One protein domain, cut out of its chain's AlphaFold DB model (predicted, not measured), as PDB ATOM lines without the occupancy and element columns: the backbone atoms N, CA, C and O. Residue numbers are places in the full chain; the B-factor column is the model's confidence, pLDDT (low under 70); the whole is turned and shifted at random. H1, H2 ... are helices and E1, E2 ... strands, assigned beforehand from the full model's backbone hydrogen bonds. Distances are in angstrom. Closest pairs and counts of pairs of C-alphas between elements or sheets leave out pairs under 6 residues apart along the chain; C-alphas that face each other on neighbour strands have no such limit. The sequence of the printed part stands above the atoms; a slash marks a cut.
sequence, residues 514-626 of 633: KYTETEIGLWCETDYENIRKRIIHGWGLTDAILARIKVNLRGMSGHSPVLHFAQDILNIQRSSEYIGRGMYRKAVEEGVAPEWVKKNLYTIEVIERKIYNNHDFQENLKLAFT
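AT A GLANCE: This is residues 514 to 626 of the 633 residues of an uncharacterized protein of candidate division WS5 bacterium (UniProt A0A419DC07). A small pair of parallel strands, E1 and E2, is sandwiched between two helices, with short H1 over one face and H2, the longest helix, over the other. Beyond H2, H3, H4 and H5 form a second helical part, with H6 at its far end, and the long loop of residues 538 to 562 swings from near the middle to the outside. The printed part has 113 residues, with two named strands and six named helices in the order E1, H1, E2, H2, H3, H4, H5, H6; the class is mostly helix. It is compact, with a radius of gyration of the C-alphas of 14.6 A and spans of 36 by 36 by 33 A.

IN THESE COORDINATES: E1, residues 517 to 521, begins at C-alpha 517 (28.754, 65.369, 124.524) and is 12.1 A long; E2, residues 533 to 537, is 11.5 A. H1 is residues 524 to 529, and H2, residues 563 to 575, is 18.3 A. H3 is residues 583 to 589, H4 595 to 599, and H5, residues 601 to 611, is 14.9 A. H6, residues 617 to 624, ends at C-alpha 624 (54.918, 79.235, 118.694).

HOW THE PARTS SIT: E1 and E2 are parallel neighbours at 30 degrees, with N 519 and O 534 3.0 A apart, within hydrogen-bond range. E1, H1, E2 is a strand-helix-strand unit, two parallel strands joined through a helix, with a right-handed crossover. The closest C-alphas of E2 and H2, Ile 536 and Ala 566, are 6.4 A apart. H2, with residues 572 to 573 alone, only just touches H3, with 3 pairs of C-alphas within 8 A, closest Ile 572 and Ala 587, about perpendicular at 84 degrees. H3, the hub, touches H5 at a shallow tilt of 21 degrees, opposite ways, closest C-alphas Arg 585 and Leu 601, 6.9 A. It only just touches H4, with 3 pairs within 8 A, closest Val 588 and Lys 598, 6.1 A. H5 touches H6 at a steep tilt of 48 degrees, closest C-alphas Lys 610 and Leu 623, 6.8 A. In H1, H2, H3, H4, H5 and H6 every O i to N i+4 pair is within hydrogen-bond range.

THE WHOLE: The C-alphas farthest apart, Arg 554 and Asp 616, are 40.3 A apart. The printed part has no cut. The link from E2 to H2 is long, 25 residues. Residues 553 to 561 are under pLDDT 70.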
ATOM      1  N   LYS A 514      35.490  61.107 130.703       76.62
ATOM      2  CA  LYS A 514      35.032  61.131 129.308       76.62
ATOM      3  C   LYS A 514      34.011  62.236 129.117       76.62
ATOM      4  O   LYS A 514      33.150  62.459 129.967       76.62
ATOM      5  N   TYR A 515      34.122  62.920 127.984       81.88
ATOM      6  CA  TYR A 515      33.092  63.855 127.570       81.88
ATOM      7  C   TYR A 515      31.805  63.102 127.266       81.88
ATOM      8  O   TYR A 515      31.830  62.081 126.584       81.88
ATOM      9  N   THR A 516      30.699  63.619 127.791       78.50
ATOM     10  CA  THR A 516      29.356  63.078 127.533       78.50
ATOM     11  C   THR A 516      28.841  63.521 126.169       78.50
ATOM     12  O   THR A 516      28.222  62.739 125.457       78.50
ATOM     13  N   GLU A 517      29.150  64.759 125.787       90.25
ATOM     14  CA  GLU A 517      28.754  65.369 124.524       90.25
ATOM     15  C   GLU A 517      29.628  66.591 124.195       90.25
ATOM     16  O   GLU A 517      30.376  67.094 125.043       90.25
ATOM     17  N   THR A 518      29.505  67.065 122.955       94.12
ATOM     18  CA  THR A 518      30.022  68.361 122.501       94.12
ATOM     19  C   THR A 518      28.846  69.305 122.254       94.12
ATOM     20  O   THR A 518      27.876  68.930 121.580       94.12
ATOM     21  N   GLU A 519      28.943  70.534 122.759       95.31
ATOM     22  CA  GLU A 519      27.951  71.593 122.559       95.31
ATOM     23  C   GLU A 519      28.601  72.957 122.302       95.31
ATOM     24  O   GLU A 519      29.807  73.145 122.487       95.31
ATOM     25  N   ILE A 520      27.782  73.914 121.865       93.31
ATOM     26  CA  ILE A 520      28.187  75.313 121.757       93.31
ATOM     27  C   ILE A 520      27.844  76.018 123.063       93.31
ATOM     28  O   ILE A 520      26.678  76.072 123.455       93.31
ATOM     29  N   GLY A 521      28.866  76.588 123.689       90.44
ATOM     30  CA  GLY A 521      28.735  77.432 124.868       90.44
ATOM     31  C   GLY A 521      28.617  78.902 124.493       90.44
ATOM     32  O   GLY A 521      29.286  79.358 123.568       90.44
ATOM     33  N   LEU A 522      27.768  79.665 125.176       85.38
ATOM     34  CA  LEU A 522      27.651  81.121 124.971       85.38
ATOM     35  C   LEU A 522      27.983  81.927 126.222       85.38
ATOM     36  O   LEU A 522      28.297  83.109 126.106       85.38
ATOM     37  N   TRP A 523      27.874  81.307 127.391       85.19
ATOM     38  CA  TRP A 523      28.035  81.953 128.683       85.19
ATOM     39  C   TRP A 523      28.980  81.100 129.503       85.19
ATOM     40  O   TRP A 523      28.710  79.921 129.740       85.19
ATOM     41  N   CYS A 524      30.073  81.704 129.946       89.12
ATOM     42  CA  CYS A 524      31.145  80.995 130.623       89.12
ATOM     43  C   CYS A 524      30.653  80.346 131.925       89.12
ATOM     44  O   CYS A 524      31.163  79.293 132.303       89.12
ATOM     45  N   GLU A 525      29.669  80.952 132.601       86.19
ATOM     46  CA  GLU A 525      28.999  80.373 133.773       86.19
ATOM     47  C   GLU A 525      28.332  79.031 133.444       86.19
ATOM     48  O   GLU A 525      28.632  78.023 134.084       86.19
ATOM     49  N   THR A 526      27.477  78.994 132.417       84.94
ATOM     50  CA  THR A 526      26.794  77.764 131.980       84.94
ATOM     51  C   THR A 526      27.795  76.723 131.496       84.94
ATOM     52  O   THR A 526      27.686  75.540 131.817       84.94
ATOM     53  N   ASP A 527      28.822  77.163 130.776       90.12
ATOM     54  CA  ASP A 527      29.880  76.281 130.305       90.12
ATOM     55  C   ASP A 527      30.649  75.669 131.488       90.12
ATOM     56  O   ASP A 527      31.028  74.501 131.451       90.12
ATOM     57  N   TYR A 528      30.875  76.425 132.565       89.56
ATOM     58  CA  TYR A 528      31.513  75.919 133.779       89.56
ATOM     59  C   TYR A 528      30.634  74.907 134.530       89.56
ATOM     60  O   TYR A 528      31.152  73.879 134.967       89.56
ATOM     61  N   GLU A 529      29.319  75.132 134.605       84.75
ATOM     62  CA  GLU A 529      28.354  74.159 135.146       84.75
ATOM     63  C   GLU A 529      28.366  72.839 134.349       84.75
ATOM     64  O   GLU A 529      28.263  71.751 134.916       84.75
ATOM     65  N   ASN A 530      28.602  72.915 133.038       87.06
ATOM     66  CA  ASN A 530      28.690  71.772 132.130       87.06
ATOM     67  C   ASN A 530      30.125  71.228 131.981       87.06
ATOM     68  O   ASN A 530      30.601  70.960 130.872       87.06
ATOM     69  N   ILE A 531      30.840  71.016 133.092       85.56
ATOM     70  CA  ILE A 531      32.262  70.622 133.051       85.56
ATOM     71  C   ILE A 531      32.511  69.300 132.299       85.56
ATOM     72  O   ILE A 531      33.556  69.133 131.675       85.56
ATOM     73  N   ARG A 532      31.523  68.387 132.285       85.50
ATOM     74  CA  ARG A 532      31.538  67.086 131.578       85.50
ATOM     75  C   ARG A 532      31.235  67.163 130.078       85.50
ATOM     76  O   ARG A 532      31.177  66.117 129.421       85.50
ATOM     77  N   LYS A 533      31.035  68.358 129.529       91.69
ATOM     78  CA  LYS A 533      30.819  68.579 128.097       91.69
ATOM     79  C   LYS A 533      32.031  69.261 127.474       91.69
ATOM     80  O   LYS A 533      32.689  70.095 128.109       91.69
ATOM     81  N   ARG A 534      32.335  68.898 126.229       95.06
ATOM     82  CA  ARG A 534      33.290  69.644 125.408       95.06
ATOM     83  C   ARG A 534      32.567  70.879 124.890       95.06
ATOM     84  O   ARG A 534      31.499  70.760 124.294       95.06
ATOM     85  N   ILE A 535      33.144  72.047 125.130       96.12
ATOM     86  CA  ILE A 535      32.505  73.320 124.812       96.12
ATOM     87  C   ILE A 535      33.228  73.981 123.645       96.12
ATOM     88  O   ILE A 535      34.411  74.302 123.755       96.12
ATOM     89  N   ILE A 536      32.500  74.238 122.561       96.00
ATOM     90  CA  ILE A 536      32.913  75.178 121.516       96.00
ATOM     91  C   ILE A 536      32.344  76.536 121.912       96.00
ATOM     92  O   ILE A 536      31.148  76.787 121.776       96.00
ATOM     93  N   HIS A 537      33.179  77.415 122.456       92.88
ATOM     94  CA  HIS A 537      32.698  78.702 122.943       92.88
ATOM     95  C   HIS A 537      32.324  79.601 121.756       92.88
ATOM     96  O   HIS A 537      33.196  80.057 121.021       92.88
ATOM     97  N   GLY A 538      31.038  79.895 121.574       88.12
ATOM     98  CA  GLY A 538      30.463  80.583 120.412       88.12
ATOM     99  C   GLY A 538      30.922  82.030 120.219       88.12
ATOM    100  O   GLY A 538      30.757  82.587 119.135       88.12
ATOM    101  N   TRP A 539      31.549  82.630 121.235       85.25
ATOM    102  CA  TRP A 539      32.260  83.910 121.110       85.25
ATOM    103  C   TRP A 539      33.751  83.765 120.789       85.25
ATOM    104  O   TRP A 539      34.426  84.766 120.653       85.25
ATOM    105  N   GLY A 540      34.312  82.560 120.715       88.19
ATOM    106  CA  GLY A 540      35.733  82.347 120.423       88.19
ATOM    107  C   GLY A 540      36.708  82.724 121.546       88.19
ATOM    108  O   GLY A 540      37.905  82.814 121.292       88.19
ATOM    109  N   LEU A 541      36.245  82.929 122.788       87.69
ATOM    110  CA  LEU A 541      37.124  83.253 123.924       87.69
ATOM    111  C   LEU A 541      38.140  82.133 124.201       87.69
ATOM    112  O   LEU A 541      39.328  82.402 124.392       87.69
ATOM    113  N   THR A 542      37.686  80.880 124.174       92.75
ATOM    114  CA  THR A 542      38.494  79.690 124.495       92.75
ATOM    115  C   THR A 542      38.736  78.768 123.298       92.75
ATOM    116  O   THR A 542      39.531  77.841 123.407       92.75
ATOM    117  N   ASP A 543      38.121  79.047 122.143       95.62
ATOM    118  CA  ASP A 543      38.329  78.304 120.897       95.62
ATOM    119  C   ASP A 543      39.381  78.999 120.014       95.62
ATOM    120  O   ASP A 543      39.255  80.180 119.667       95.62
ATOM    121  N   ALA A 544      40.446  78.273 119.660       95.81
ATOM    122  CA  ALA A 544      41.589  78.837 118.944       95.81
ATOM    123  C   ALA A 544      41.343  79.093 117.449       95.81
ATOM    124  O   ALA A 544      42.024  79.945 116.860       95.81
ATOM    125  N   ILE A 545      40.392  78.390 116.834       96.81
ATOM    126  CA  ILE A 545      40.025  78.584 115.429       96.81
ATOM    127  C   ILE A 545      39.132  79.818 115.334       96.81
ATOM    128  O   ILE A 545      39.458  80.756 114.603       96.81
ATOM    129  N   LEU A 546      38.076  79.873 116.151       94.94
ATOM    130  CA  LEU A 546      37.134  80.992 116.186       94.94
ATOM    131  C   LEU A 546      37.822  82.323 116.522       94.94
ATOM    132  O   LEU A 546      37.539  83.335 115.882       94.94
ATOM    133  N   ALA A 547      38.792  82.324 117.445       93.50
ATOM    134  CA  ALA A 547      39.561  83.522 117.803       93.50
ATOM    135  C   ALA A 547      40.375  84.132 116.647       93.50
ATOM    136  O   ALA A 547      40.818  85.277 116.743       93.50
ATOM    137  N   ARG A 548      40.606  83.380 115.564       94.31
ATOM    138  CA  ARG A 548      41.404  83.806 114.401       94.31
ATOM    139  C   ARG A 548      40.561  84.084 113.159       94.31
ATOM    140  O   ARG A 548      41.126  84.431 112.116       94.31
ATOM    141  N   ILE A 549      39.236  83.981 113.258       93.00
ATOM    142  CA  ILE A 549      38.325  84.366 112.180       93.00
ATOM    143  C   ILE A 549      38.349  85.884 112.018       93.00
ATOM    144  O   ILE A 549      38.205  86.653 112.969       93.00
ATOM    145  N   LYS A 550      38.547  86.343 110.781       89.75
ATOM    146  CA  LYS A 550      38.484  87.759 110.443       89.75
ATOM    147  C   LYS A 550      37.029  88.204 110.476       89.75
ATOM    148  O   LYS A 550      36.288  87.980 109.523       89.75
ATOM    149  N   VAL A 551      36.643  88.886 111.549       79.44
ATOM    150  CA  VAL A 551      35.292  89.431 111.668       79.44
ATOM    151  C   VAL A 551      35.265  90.917 111.331       79.44
ATOM    152  O   VAL A 551      36.072  91.703 111.830       79.44
ATOM    153  N   ASN A 552      34.329  91.317 110.468       72.94
ATOM    154  CA  ASN A 552      34.061  92.726 110.205       72.94
ATOM    155  C   ASN A 552      33.349  93.312 111.425       72.94
ATOM    156  O   ASN A 552      32.145  93.125 111.589       72.94
ATOM    157  N   LEU A 553      34.088  94.016 112.285       63.97
ATOM    158  CA  LEU A 553      33.518  94.685 113.450       63.97
ATOM    159  C   LEU A 553      32.552  95.796 113.010       63.97
ATOM    160  O   LEU A 553      32.944  96.943 112.810       63.97
ATOM    161  N   ARG A 554      31.263  95.475 112.891       56.56
ATOM    162  CA  ARG A 554      30.181  96.466 112.903       56.56
ATOM    163  C   ARG A 554      29.651  96.619 114.332       56.56
ATOM    164  O   ARG A 554      28.461  96.461 114.543       56.56
ATOM    165  N   GLY A 555      30.506  96.857 115.331       57.88
ATOM    166  CA  GLY A 555      30.048  96.906 116.726       57.88
ATOM    167  C   GLY A 555      31.138  96.908 117.795       57.88
ATOM    168  O   GLY A 555      32.287  97.258 117.520       57.88
ATOM    169  N   MET A 556      30.741  96.522 119.015       53.25
ATOM    170  CA  MET A 556      31.614  96.382 120.184       53.25
ATOM    171  C   MET A 556      32.833  95.511 119.878       53.25
ATOM    172  O   MET A 556      32.757  94.519 119.149       53.25
ATOM    173  N   SER A 557      33.970  95.908 120.445       52.84
ATOM    174  CA  SER A 557      35.250  95.228 120.306       52.84
ATOM    175  C   SER A 557      35.158  93.781 120.787       52.84
ATOM    176  O   SER A 557      35.033  93.529 121.983       52.84
ATOM    177  N   GLY A 558      35.242  92.840 119.846       51.56
ATOM    178  CA  GLY A 558      35.402  91.423 120.151       51.56
ATOM    179  C   GLY A 558      34.181  90.781 120.799       51.56
ATOM    180  O   GLY A 558      34.348  90.164 121.831       51.56
ATOM    181  N   HIS A 559      32.981  90.915 120.227       55.00
ATOM    182  CA  HIS A 559      31.844  89.991 120.427       55.00
ATOM    183  C   HIS A 559      30.985  89.959 119.162       55.00
ATOM    184  O   HIS A 559      29.773  90.161 119.191       55.00
ATOM    185  N   SER A 560      31.623  89.786 118.005       58.12
ATOM    186  CA  SER A 560      30.844  89.543 116.797       58.12
ATOM    187  C   SER A 560      30.443  88.070 116.786       58.12
ATOM    188  O   SER A 560      31.323  87.227 116.969       58.12
ATOM    189  N   PRO A 561      29.159  87.739 116.585       63.53
ATOM    190  CA  PRO A 561      28.704  86.361 116.653       63.53
ATOM    191  C   PRO A 561      29.352  85.547 115.530       63.53
ATOM    192  O   PRO A 561      28.978  85.641 114.363       63.53
ATOM    193  N   VAL A 562      30.334  84.727 115.902       83.81
ATOM    194  CA  VAL A 562      30.917  83.661 115.073       83.81
ATOM    195  C   VAL A 562      30.133  82.356 115.251       83.81
ATOM    196  O   VAL A 562      30.635  81.271 114.984       83.81
ATOM    197  N   LEU A 563      28.876  82.466 115.692       87.56
ATOM    198  CA  LEU A 563      28.031  81.349 116.097       87.56
ATOM    199  C   LEU A 563      27.783  80.347 114.965       87.56
ATOM    200  O   LEU A 563      27.792  79.146 115.202       87.56
ATOM    201  N   HIS A 564      27.617  80.822 113.730       89.69
ATOM    202  CA  HIS A 564      27.476  79.937 112.573       89.69
ATOM    203  C   HIS A 564      28.765  79.142 112.304       89.69
ATOM    204  O   HIS A 564      28.691  77.945 112.057       89.69
ATOM    205  N   PHE A 565      29.947  79.750 112.468       93.94
ATOM    206  CA  PHE A 565      31.218  79.020 112.396       93.94
ATOM    207  C   PHE A 565      31.375  78.021 113.547       93.94
ATOM    208  O   PHE A 565      31.881  76.923 113.340       93.94
ATOM    209  N   ALA A 566      30.921  78.371 114.754       94.38
ATOM    210  CA  ALA A 566      30.897  77.445 115.884       94.38
ATOM    211  C   ALA A 566      29.984  76.238 115.604       94.38
ATOM    212  O   ALA A 566      30.337  75.112 115.944       94.38
ATOM    213  N   GLN A 567      28.849  76.460 114.934       95.06
ATOM    214  CA  GLN A 567      27.947  75.399 114.489       95.06
ATOM    215  C   GLN A 567      28.587  74.490 113.443       95.06
ATOM    216  O   GLN A 567      28.463  73.271 113.546       95.06
ATOM    217  N   ASP A 568      29.317  75.053 112.485       96.88
ATOM    218  CA  ASP A 568      30.068  74.266 111.509       96.88
ATOM    219  C   ASP A 568      31.141  73.397 112.182       96.88
ATOM    220  O   ASP A 568      31.251  72.206 111.887       96.88
ATOM    221  N   ILE A 569      31.891  73.961 113.137       97.31
ATOM    222  CA  ILE A 569      32.876  73.212 113.933       97.31
ATOM    223  C   ILE A 569      32.188  72.098 114.730       97.31
ATOM    224  O   ILE A 569      32.679  70.969 114.746       97.31
ATOM    225  N   LEU A 570      31.039  72.381 115.354       96.75
ATOM    226  CA  LEU A 570      30.267  71.387 116.100       96.75
ATOM    227  C   LEU A 570      29.831  70.226 115.201       96.75
ATOM    228  O   LEU A 570      29.945  69.068 115.604       96.75
ATOM    229  N   ASN A 571      29.350  70.525 113.994       97.38
ATOM    230  CA  ASN A 571      28.920  69.512 113.033       97.38
ATOM    231  C   ASN A 571      30.088  68.597 112.640       97.38
ATOM    232  O   ASN A 571      29.932  67.379 112.688       97.38
ATOM    233  N   ILE A 572      31.265  69.169 112.358       97.25
ATOM    234  CA  ILE A 572      32.487  68.409 112.049       97.25
ATOM    235  C   ILE A 572      32.918  67.543 113.240       97.25
ATOM    236  O   ILE A 572      33.216  66.362 113.071       97.25
ATOM    237  N   GLN A 573      32.930  68.096 114.458       96.31
ATOM    238  CA  GLN A 573      33.321  67.341 115.654       96.31
ATOM    239  C   GLN A 573      32.354  66.193 115.969       96.31
ATOM    240  O   GLN A 573      32.792  65.164 116.474       96.31
ATOM    241  N   ARG A 574      31.054  66.350 115.685       95.25
ATOM    242  CA  ARG A 574      30.039  65.301 115.888       95.25
ATOM    243  C   ARG A 574      30.072  64.216 114.818       95.25
ATOM    244  O   ARG A 574      29.738  63.078 115.127       95.25
ATOM    245  N   SER A 575      30.428  64.557 113.578       95.06
ATOM    246  CA  SER A 575      30.545  63.578 112.492       95.06
ATOM    247  C   SER A 575      31.879  62.832 112.503       95.06
ATOM    248  O   SER A 575      31.982  61.772 111.894       95.06
ATOM    249  N   SER A 576      32.905  63.376 113.163       94.44
ATOM    250  CA  SER A 576      34.227  62.757 113.216       94.44
ATOM    251  C   SER A 576      34.298  61.625 114.243       94.44
ATOM    252  O   SER A 576      33.896  61.773 115.394       94.44
ATOM    253  N   GLU A 577      34.913  60.510 113.852       92.81
ATOM    254  CA  GLU A 577      35.238  59.393 114.752       92.81
ATOM    255  C   GLU A 577      36.288  59.774 115.812       92.81
ATOM    256  O   GLU A 577      36.391  59.124 116.853       92.81
ATOM    257  N   TYR A 578      37.087  60.817 115.552       93.38
ATOM    258  CA  TYR A 578      38.128  61.299 116.459       93.38
ATOM    259  C   TYR A 578      38.212  62.830 116.473       93.38
ATOM    260  O   TYR A 578      38.021  63.492 115.454       93.38
ATOM    261  N   ILE A 579      38.564  63.405 117.624       94.69
ATOM    262  CA  ILE A 579      38.826  64.843 117.771       94.69
ATOM    263  C   ILE A 579      40.320  65.017 118.053       94.69
ATOM    264  O   ILE A 579      40.792  64.674 119.137       94.69
ATOM    265  N   GLY A 580      41.072  65.501 117.065       95.81
ATOM    266  CA  GLY A 580      42.529  65.626 117.135       95.81
ATOM    267  C   GLY A 580      43.136  66.188 115.847       95.81
ATOM    268  O   GLY A 580      42.415  66.667 114.978       95.81
ATOM    269  N   ARG A 581      44.469  66.116 115.715       96.88
ATOM    270  CA  ARG A 581      45.201  66.590 114.523       96.88
ATOM    271  C   ARG A 581      44.681  65.904 113.248       96.88
ATOM    272  O   ARG A 581      44.647  64.677 113.208       96.88
ATOM    273  N   GLY A 582      44.366  66.676 112.204       97.38
ATOM    274  CA  GLY A 582      43.933  66.155 110.903       97.38
ATOM    275  C   GLY A 582      42.420  65.956 110.764       97.38
ATOM    276  O   GLY A 582      41.965  65.561 109.688       97.38
ATOM    277  N   MET A 583      41.636  66.270 111.802       97.81
ATOM    278  CA  MET A 583      40.179  66.125 111.790       97.81
ATOM    279  C   MET A 583      39.558  66.969 110.671       97.81
ATOM    280  O   MET A 583      38.751  66.465 109.888       97.81
ATOM    281  N   TYR A 584      39.970  68.234 110.534       98.12
ATOM    282  CA  TYR A 584      39.429  69.102 109.482       98.12
ATOM    283  C   TYR A 584      39.860  68.676 108.076       98.12
ATOM    284  O   TYR A 584      39.080  68.830 107.140       98.12
ATOM    285  N   ARG A 585      41.061  68.106 107.905       98.38
ATOM    286  CA  ARG A 585      41.492  67.552 106.611       98.38
ATOM    287  C   ARG A 585      40.605  66.382 106.196       98.38
ATOM    288  O   ARG A 585      40.099  66.402 105.079       98.38
ATOM    289  N   LYS A 586      40.364  65.429 107.101       98.12
ATOM    290  CA  LYS A 586      39.460  64.295 106.853       98.12
ATOM    291  C   LYS A 586      38.059  64.788 106.471       98.12
ATOM    292  O   LYS A 586      37.520  64.364 105.457       98.12
ATOM    293  N   ALA A 587      37.532  65.782 107.187       97.94
ATOM    294  CA  ALA A 587      36.243  66.395 106.859       97.94
ATOM    295  C   ALA A 587      36.209  67.052 105.459       97.94
ATOM    296  O   ALA A 587      35.176  67.041 104.787       97.94
ATOM    297  N   VAL A 588      37.324  67.637 105.003       98.12
ATOM    298  CA  VAL A 588      37.456  68.177 103.638       98.12
ATOM    299  C   VAL A 588      37.487  67.056 102.598       98.12
ATOM    300  O   VAL A 588      36.803  67.167 101.583       98.12
ATOM    301  N   GLU A 589      38.243  65.988 102.852       98.06
ATOM    302  CA  GLU A 589      38.374  64.824 101.964       98.06
ATOM    303  C   GLU A 589      37.052  64.055 101.813       98.06
ATOM    304  O   GLU A 589      36.713  63.617 100.716       98.06
ATOM    305  N   GLU A 590      36.262  63.970 102.883       97.69
ATOM    306  CA  GLU A 590      34.924  63.362 102.899       97.69
ATOM    307  C   GLU A 590      33.834  64.265 102.298       97.69
ATOM    308  O   GLU A 590      32.687  63.849 102.146       97.69
ATOM    309  N   GLY A 591      34.164  65.514 101.957       97.38
ATOM    310  CA  GLY A 591      33.217  66.469 101.381       97.38
ATOM    311  C   GLY A 591      32.186  67.026 102.371       97.38
ATOM    312  O   GLY A 591      31.229  67.663 101.934       97.38
ATOM    313  N   VAL A 592      32.380  66.832 103.681       97.44
ATOM    314  CA  VAL A 592      31.467  67.309 104.741       97.44
ATOM    315  C   VAL A 592      31.866  68.670 105.324       97.44
ATOM    316  O   VAL A 592      31.053  69.327 105.970       97.44
ATOM    317  N   ALA A 593      33.102  69.128 105.094       97.62
ATOM    318  CA  ALA A 593      33.562  70.437 105.556       97.62
ATOM    319  C   ALA A 593      32.939  71.598 104.747       97.62
ATOM    320  O   ALA A 593      32.847  71.513 103.516       97.62
ATOM    321  N   PRO A 594      32.588  72.727 105.392       97.44
ATOM    322  CA  PRO A 594      32.114  73.924 104.702       97.44
ATOM    323  C   PRO A 594      33.241  74.600 103.900       97.44
ATOM    324  O   PRO A 594      34.431  74.419 104.172       97.44
ATOM    325  N   GLU A 595      32.871  75.438 102.927       97.50
ATOM    326  CA  GLU A 595      33.825  76.092 102.013       97.50
ATOM    327  C   GLU A 595      34.878  76.952 102.727       97.50
ATOM    328  O   GLU A 595      36.046  76.963 102.328       97.50
ATOM    329  N   TRP A 596      34.517  77.628 103.823       97.12
ATOM    330  CA  TRP A 596      35.480  78.426 104.585       97.12
ATOM    331  C   TRP A 596      36.554  77.548 105.246       97.12
ATOM    332  O   TRP A 596      37.717  77.946 105.294       97.12
ATOM    333  N   VAL A 597      36.228  76.329 105.690       97.88
ATOM    334  CA  VAL A 597      37.233  75.386 106.212       97.88
ATOM    335  C   VAL A 597      38.163  74.948 105.086       97.88
ATOM    336  O   VAL A 597      39.378  75.036 105.245       97.88
ATOM    337  N   LYS A 598      37.619  74.570 103.918       98.00
ATOM    338  CA  LYS A 598      38.414  74.164 102.741       98.00
ATOM    339  C   LYS A 598      39.412  75.246 102.331       98.00
ATOM    340  O   LYS A 598      40.602  74.980 102.176       98.00
ATOM    341  N   LYS A 599      38.938  76.488 102.217       97.94
ATOM    342  CA  LYS A 599      39.741  77.652 101.821       97.94
ATOM    343  C   LYS A 599      40.858  77.984 102.815       97.94
ATOM    344  O   LYS A 599      41.888  78.521 102.415       97.94
ATOM    345  N   ASN A 600      40.662  77.681 104.099       98.25
ATOM    346  CA  ASN A 600      41.602  78.013 105.171       98.25
ATOM    347  C   ASN A 600      42.267  76.765 105.788       98.25
ATOM    348  O   ASN A 600      42.829  76.864 106.880       98.25
ATOM    349  N   LEU A 601      42.239  75.612 105.104       98.38
ATOM    350  CA  LEU A 601      42.653  74.322 105.667       98.38
ATOM    351  C   LEU A 601      44.075  74.361 106.242       98.38
ATOM    352  O   LEU A 601      44.269  73.999 107.394       98.38
ATOM    353  N   TYR A 602      45.046  74.902 105.501       98.00
ATOM    354  CA  TYR A 602      46.429  75.032 105.981       98.00
ATOM    355  C   TYR A 602      46.532  75.787 107.320       98.00
ATOM    356  O   TYR A 602      47.222  75.353 108.242       98.00
ATOM    357  N   THR A 603      45.831  76.919 107.446       98.00
ATOM    358  CA  THR A 603      45.788  77.702 108.690       98.00
ATOM    359  C   THR A 603      45.204  76.879 109.829       98.00
ATOM    360  O   THR A 603      45.757  76.876 110.928       98.00
ATOM    361  N   ILE A 604      44.095  76.187 109.562       98.31
ATOM    362  CA  ILE A 604      43.396  75.362 110.548       98.31
ATOM    363  C   ILE A 604      44.297  74.219 111.022       98.31
ATOM    364  O   ILE A 604      44.401  74.008 112.222       98.31
ATOM    365  N   GLU A 605      45.040  73.563 110.134       98.25
ATOM    366  CA  GLU A 605      45.969  72.487 110.501       98.25
ATOM    367  C   GLU A 605      47.136  72.969 111.368       98.25
ATOM    368  O   GLU A 605      47.554  72.290 112.310       98.25
ATOM    369  N   VAL A 606      47.671  74.162 111.089       98.19
ATOM    370  CA  VAL A 606      48.683  74.778 111.960       98.19
ATOM    371  C   VAL A 606      48.100  75.030 113.353       98.19
ATOM    372  O   VAL A 606      48.782  74.789 114.349       98.19
ATOM    373  N   ILE A 607      46.846  75.485 113.434       98.06
ATOM    374  CA  ILE A 607      46.146  75.697 114.705       98.06
ATOM    375  C   ILE A 607      45.872  74.354 115.408       98.06
ATOM    376  O   ILE A 607      46.158  74.245 116.596       98.06
ATOM    377  N   GLU A 608      45.422  73.308 114.706       98.00
ATOM    378  CA  GLU A 608      45.218  71.959 115.265       98.00
ATOM    379  C   GLU A 608      46.494  71.404 115.898       98.00
ATOM    380  O   GLU A 608      46.452  70.824 116.981       98.00
ATOM    381  N   ARG A 609      47.650  71.603 115.252       98.38
ATOM    382  CA  ARG A 609      48.939  71.155 115.796       98.38
ATOM    383  C   ARG A 609      49.295  71.837 117.115       98.38
ATOM    384  O   ARG A 609      49.964  71.197 117.927       98.38
ATOM    385  N   LYS A 610      48.844  73.083 117.322       98.31
ATOM    386  CA  LYS A 610      48.969  73.809 118.596       98.31
ATOM    387  C   LYS A 610      47.976  73.298 119.641       98.31
ATOM    388  O   LYS A 610      48.391  72.965 120.747       98.31
ATOM    389  N   ILE A 611      46.693  73.190 119.270       97.94
ATOM    390  CA  ILE A 611      45.612  72.722 120.156       97.94
ATOM    391  C   ILE A 611      45.930  71.322 120.690       97.94
ATOM    392  O   ILE A 611      45.889  71.090 121.892       97.94
ATOM    393  N   TYR A 612      46.270  70.396 119.800       97.94
ATOM    394  CA  TYR A 612      46.515  68.990 120.116       97.94
ATOM    395  C   TYR A 612      48.018  68.703 120.118       97.94
ATOM    396  O   TYR A 612      48.489  67.795 119.429       97.94
ATOM    397  N   ASN A 613      48.800  69.548 120.794       97.44
ATOM    398  CA  ASN A 613      50.243  69.365 120.873       97.44
ATOM    399  C   ASN A 613      50.644  68.244 121.847       97.44
ATOM    400  O   ASN A 613      49.930  67.948 122.800       97.44
ATOM    401  N   ASN A 614      51.799  67.627 121.590       96.94
ATOM    402  CA  ASN A 614      52.326  66.514 122.387       96.94
ATOM    403  C   ASN A 614      53.352  66.970 123.443       96.94
ATOM    404  O   ASN A 614      54.095  66.142 123.963       96.94
ATOM    405  N   HIS A 615      53.443  68.277 123.721       97.19
ATOM    406  CA  HIS A 615      54.477  68.888 124.571       97.19
ATOM    407  C   HIS A 615      55.922  68.618 124.118       97.19
ATOM    408  O   HIS A 615      56.853  68.674 124.923       97.19
ATOM    409  N   ASP A 616      56.136  68.350 122.825       98.12
ATOM    410  CA  ASP A 616      57.482  68.312 122.249       98.12
ATOM    411  C   ASP A 616      58.016  69.742 122.144       98.12
ATOM    412  O   ASP A 616      57.495  70.566 121.391       98.12
ATOM    413  N   PHE A 617      59.052  70.060 122.922       97.56
ATOM    414  CA  PHE A 617      59.531  71.436 123.033       97.56
ATOM    415  C   PHE A 617      60.050  71.999 121.701       97.56
ATOM    416  O   PHE A 617      59.860  73.184 121.438       97.56
ATOM    417  N   GLN A 618      60.682  71.185 120.849       98.25
ATOM    418  CA  GLN A 618      61.219  71.662 119.570       98.25
ATOM    419  C   GLN A 618      60.092  71.950 118.571       98.25
ATOM    420  O   GLN A 618      60.094  73.006 117.928       98.25
ATOM    421  N   GLU A 619      59.110  71.049 118.467       98.06
ATOM    422  CA  GLU A 619      57.904  71.259 117.665       98.06
ATOM    423  C   GLU A 619      57.146  72.491 118.165       98.06
ATOM    424  O   GLU A 619      56.826  73.381 117.375       98.06
ATOM    425  N   ASN A 620      56.904  72.577 119.472       98.56
ATOM    426  CA  ASN A 620      56.130  73.652 120.071       98.56
ATOM    427  C   ASN A 620      56.830  75.006 119.955       98.56
ATOM    428  O   ASN A 620      56.170  76.002 119.672       98.56
ATOM    429  N   LEU A 621      58.160  75.056 120.075       98.38
ATOM    430  CA  LEU A 621      58.931  76.266 119.799       98.38
ATOM    431  C   LEU A 621      58.756  76.702 118.339       98.38
ATOM    432  O   LEU A 621      58.463  77.865 118.076       98.38
ATOM    433  N   LYS A 622      58.854  75.773 117.379       98.38
ATOM    434  CA  LYS A 622      58.619  76.081 115.960       98.38
ATOM    435  C   LYS A 622      57.188  76.573 115.716       98.38
ATOM    436  O   LYS A 622      56.991  77.553 114.997       98.38
ATOM    437  N   LEU A 623      56.191  75.921 116.314       98.12
ATOM    438  CA  LEU A 623      54.780  76.300 116.205       98.12
ATOM    439  C   LEU A 623      54.497  77.664 116.845       98.12
ATOM    440  O   LEU A 623      53.769  78.463 116.256       98.12
ATOM    441  N   ALA A 624      55.104  77.970 117.991       97.75
ATOM    442  CA  ALA A 624      54.918  79.235 118.694       97.75
ATOM    443  C   ALA A 624      55.368  80.438 117.848       97.75
ATOM    444  O   ALA A 624      54.716  81.480 117.870       97.75
ATOM    445  N   PHE A 625      56.414  80.266 117.033       97.88
ATOM    446  CA  PHE A 625      56.880  81.257 116.055       97.88
ATOM    447  C   PHE A 625      56.247  81.112 114.659       97.88
ATOM    448  O   PHE A 625      56.588  81.858 113.740       97.88
ATOM    449  N   THR A 626      55.304  80.183 114.483       97.31
ATOM    450  CA  THR A 626      54.502  80.061 113.262       97.31
ATOM    451  C   THR A 626      53.197  80.840 113.436       97.31
ATOM    452  O   THR A 626      52.326  80.464 114.228       97.31
TER     453      THR A 626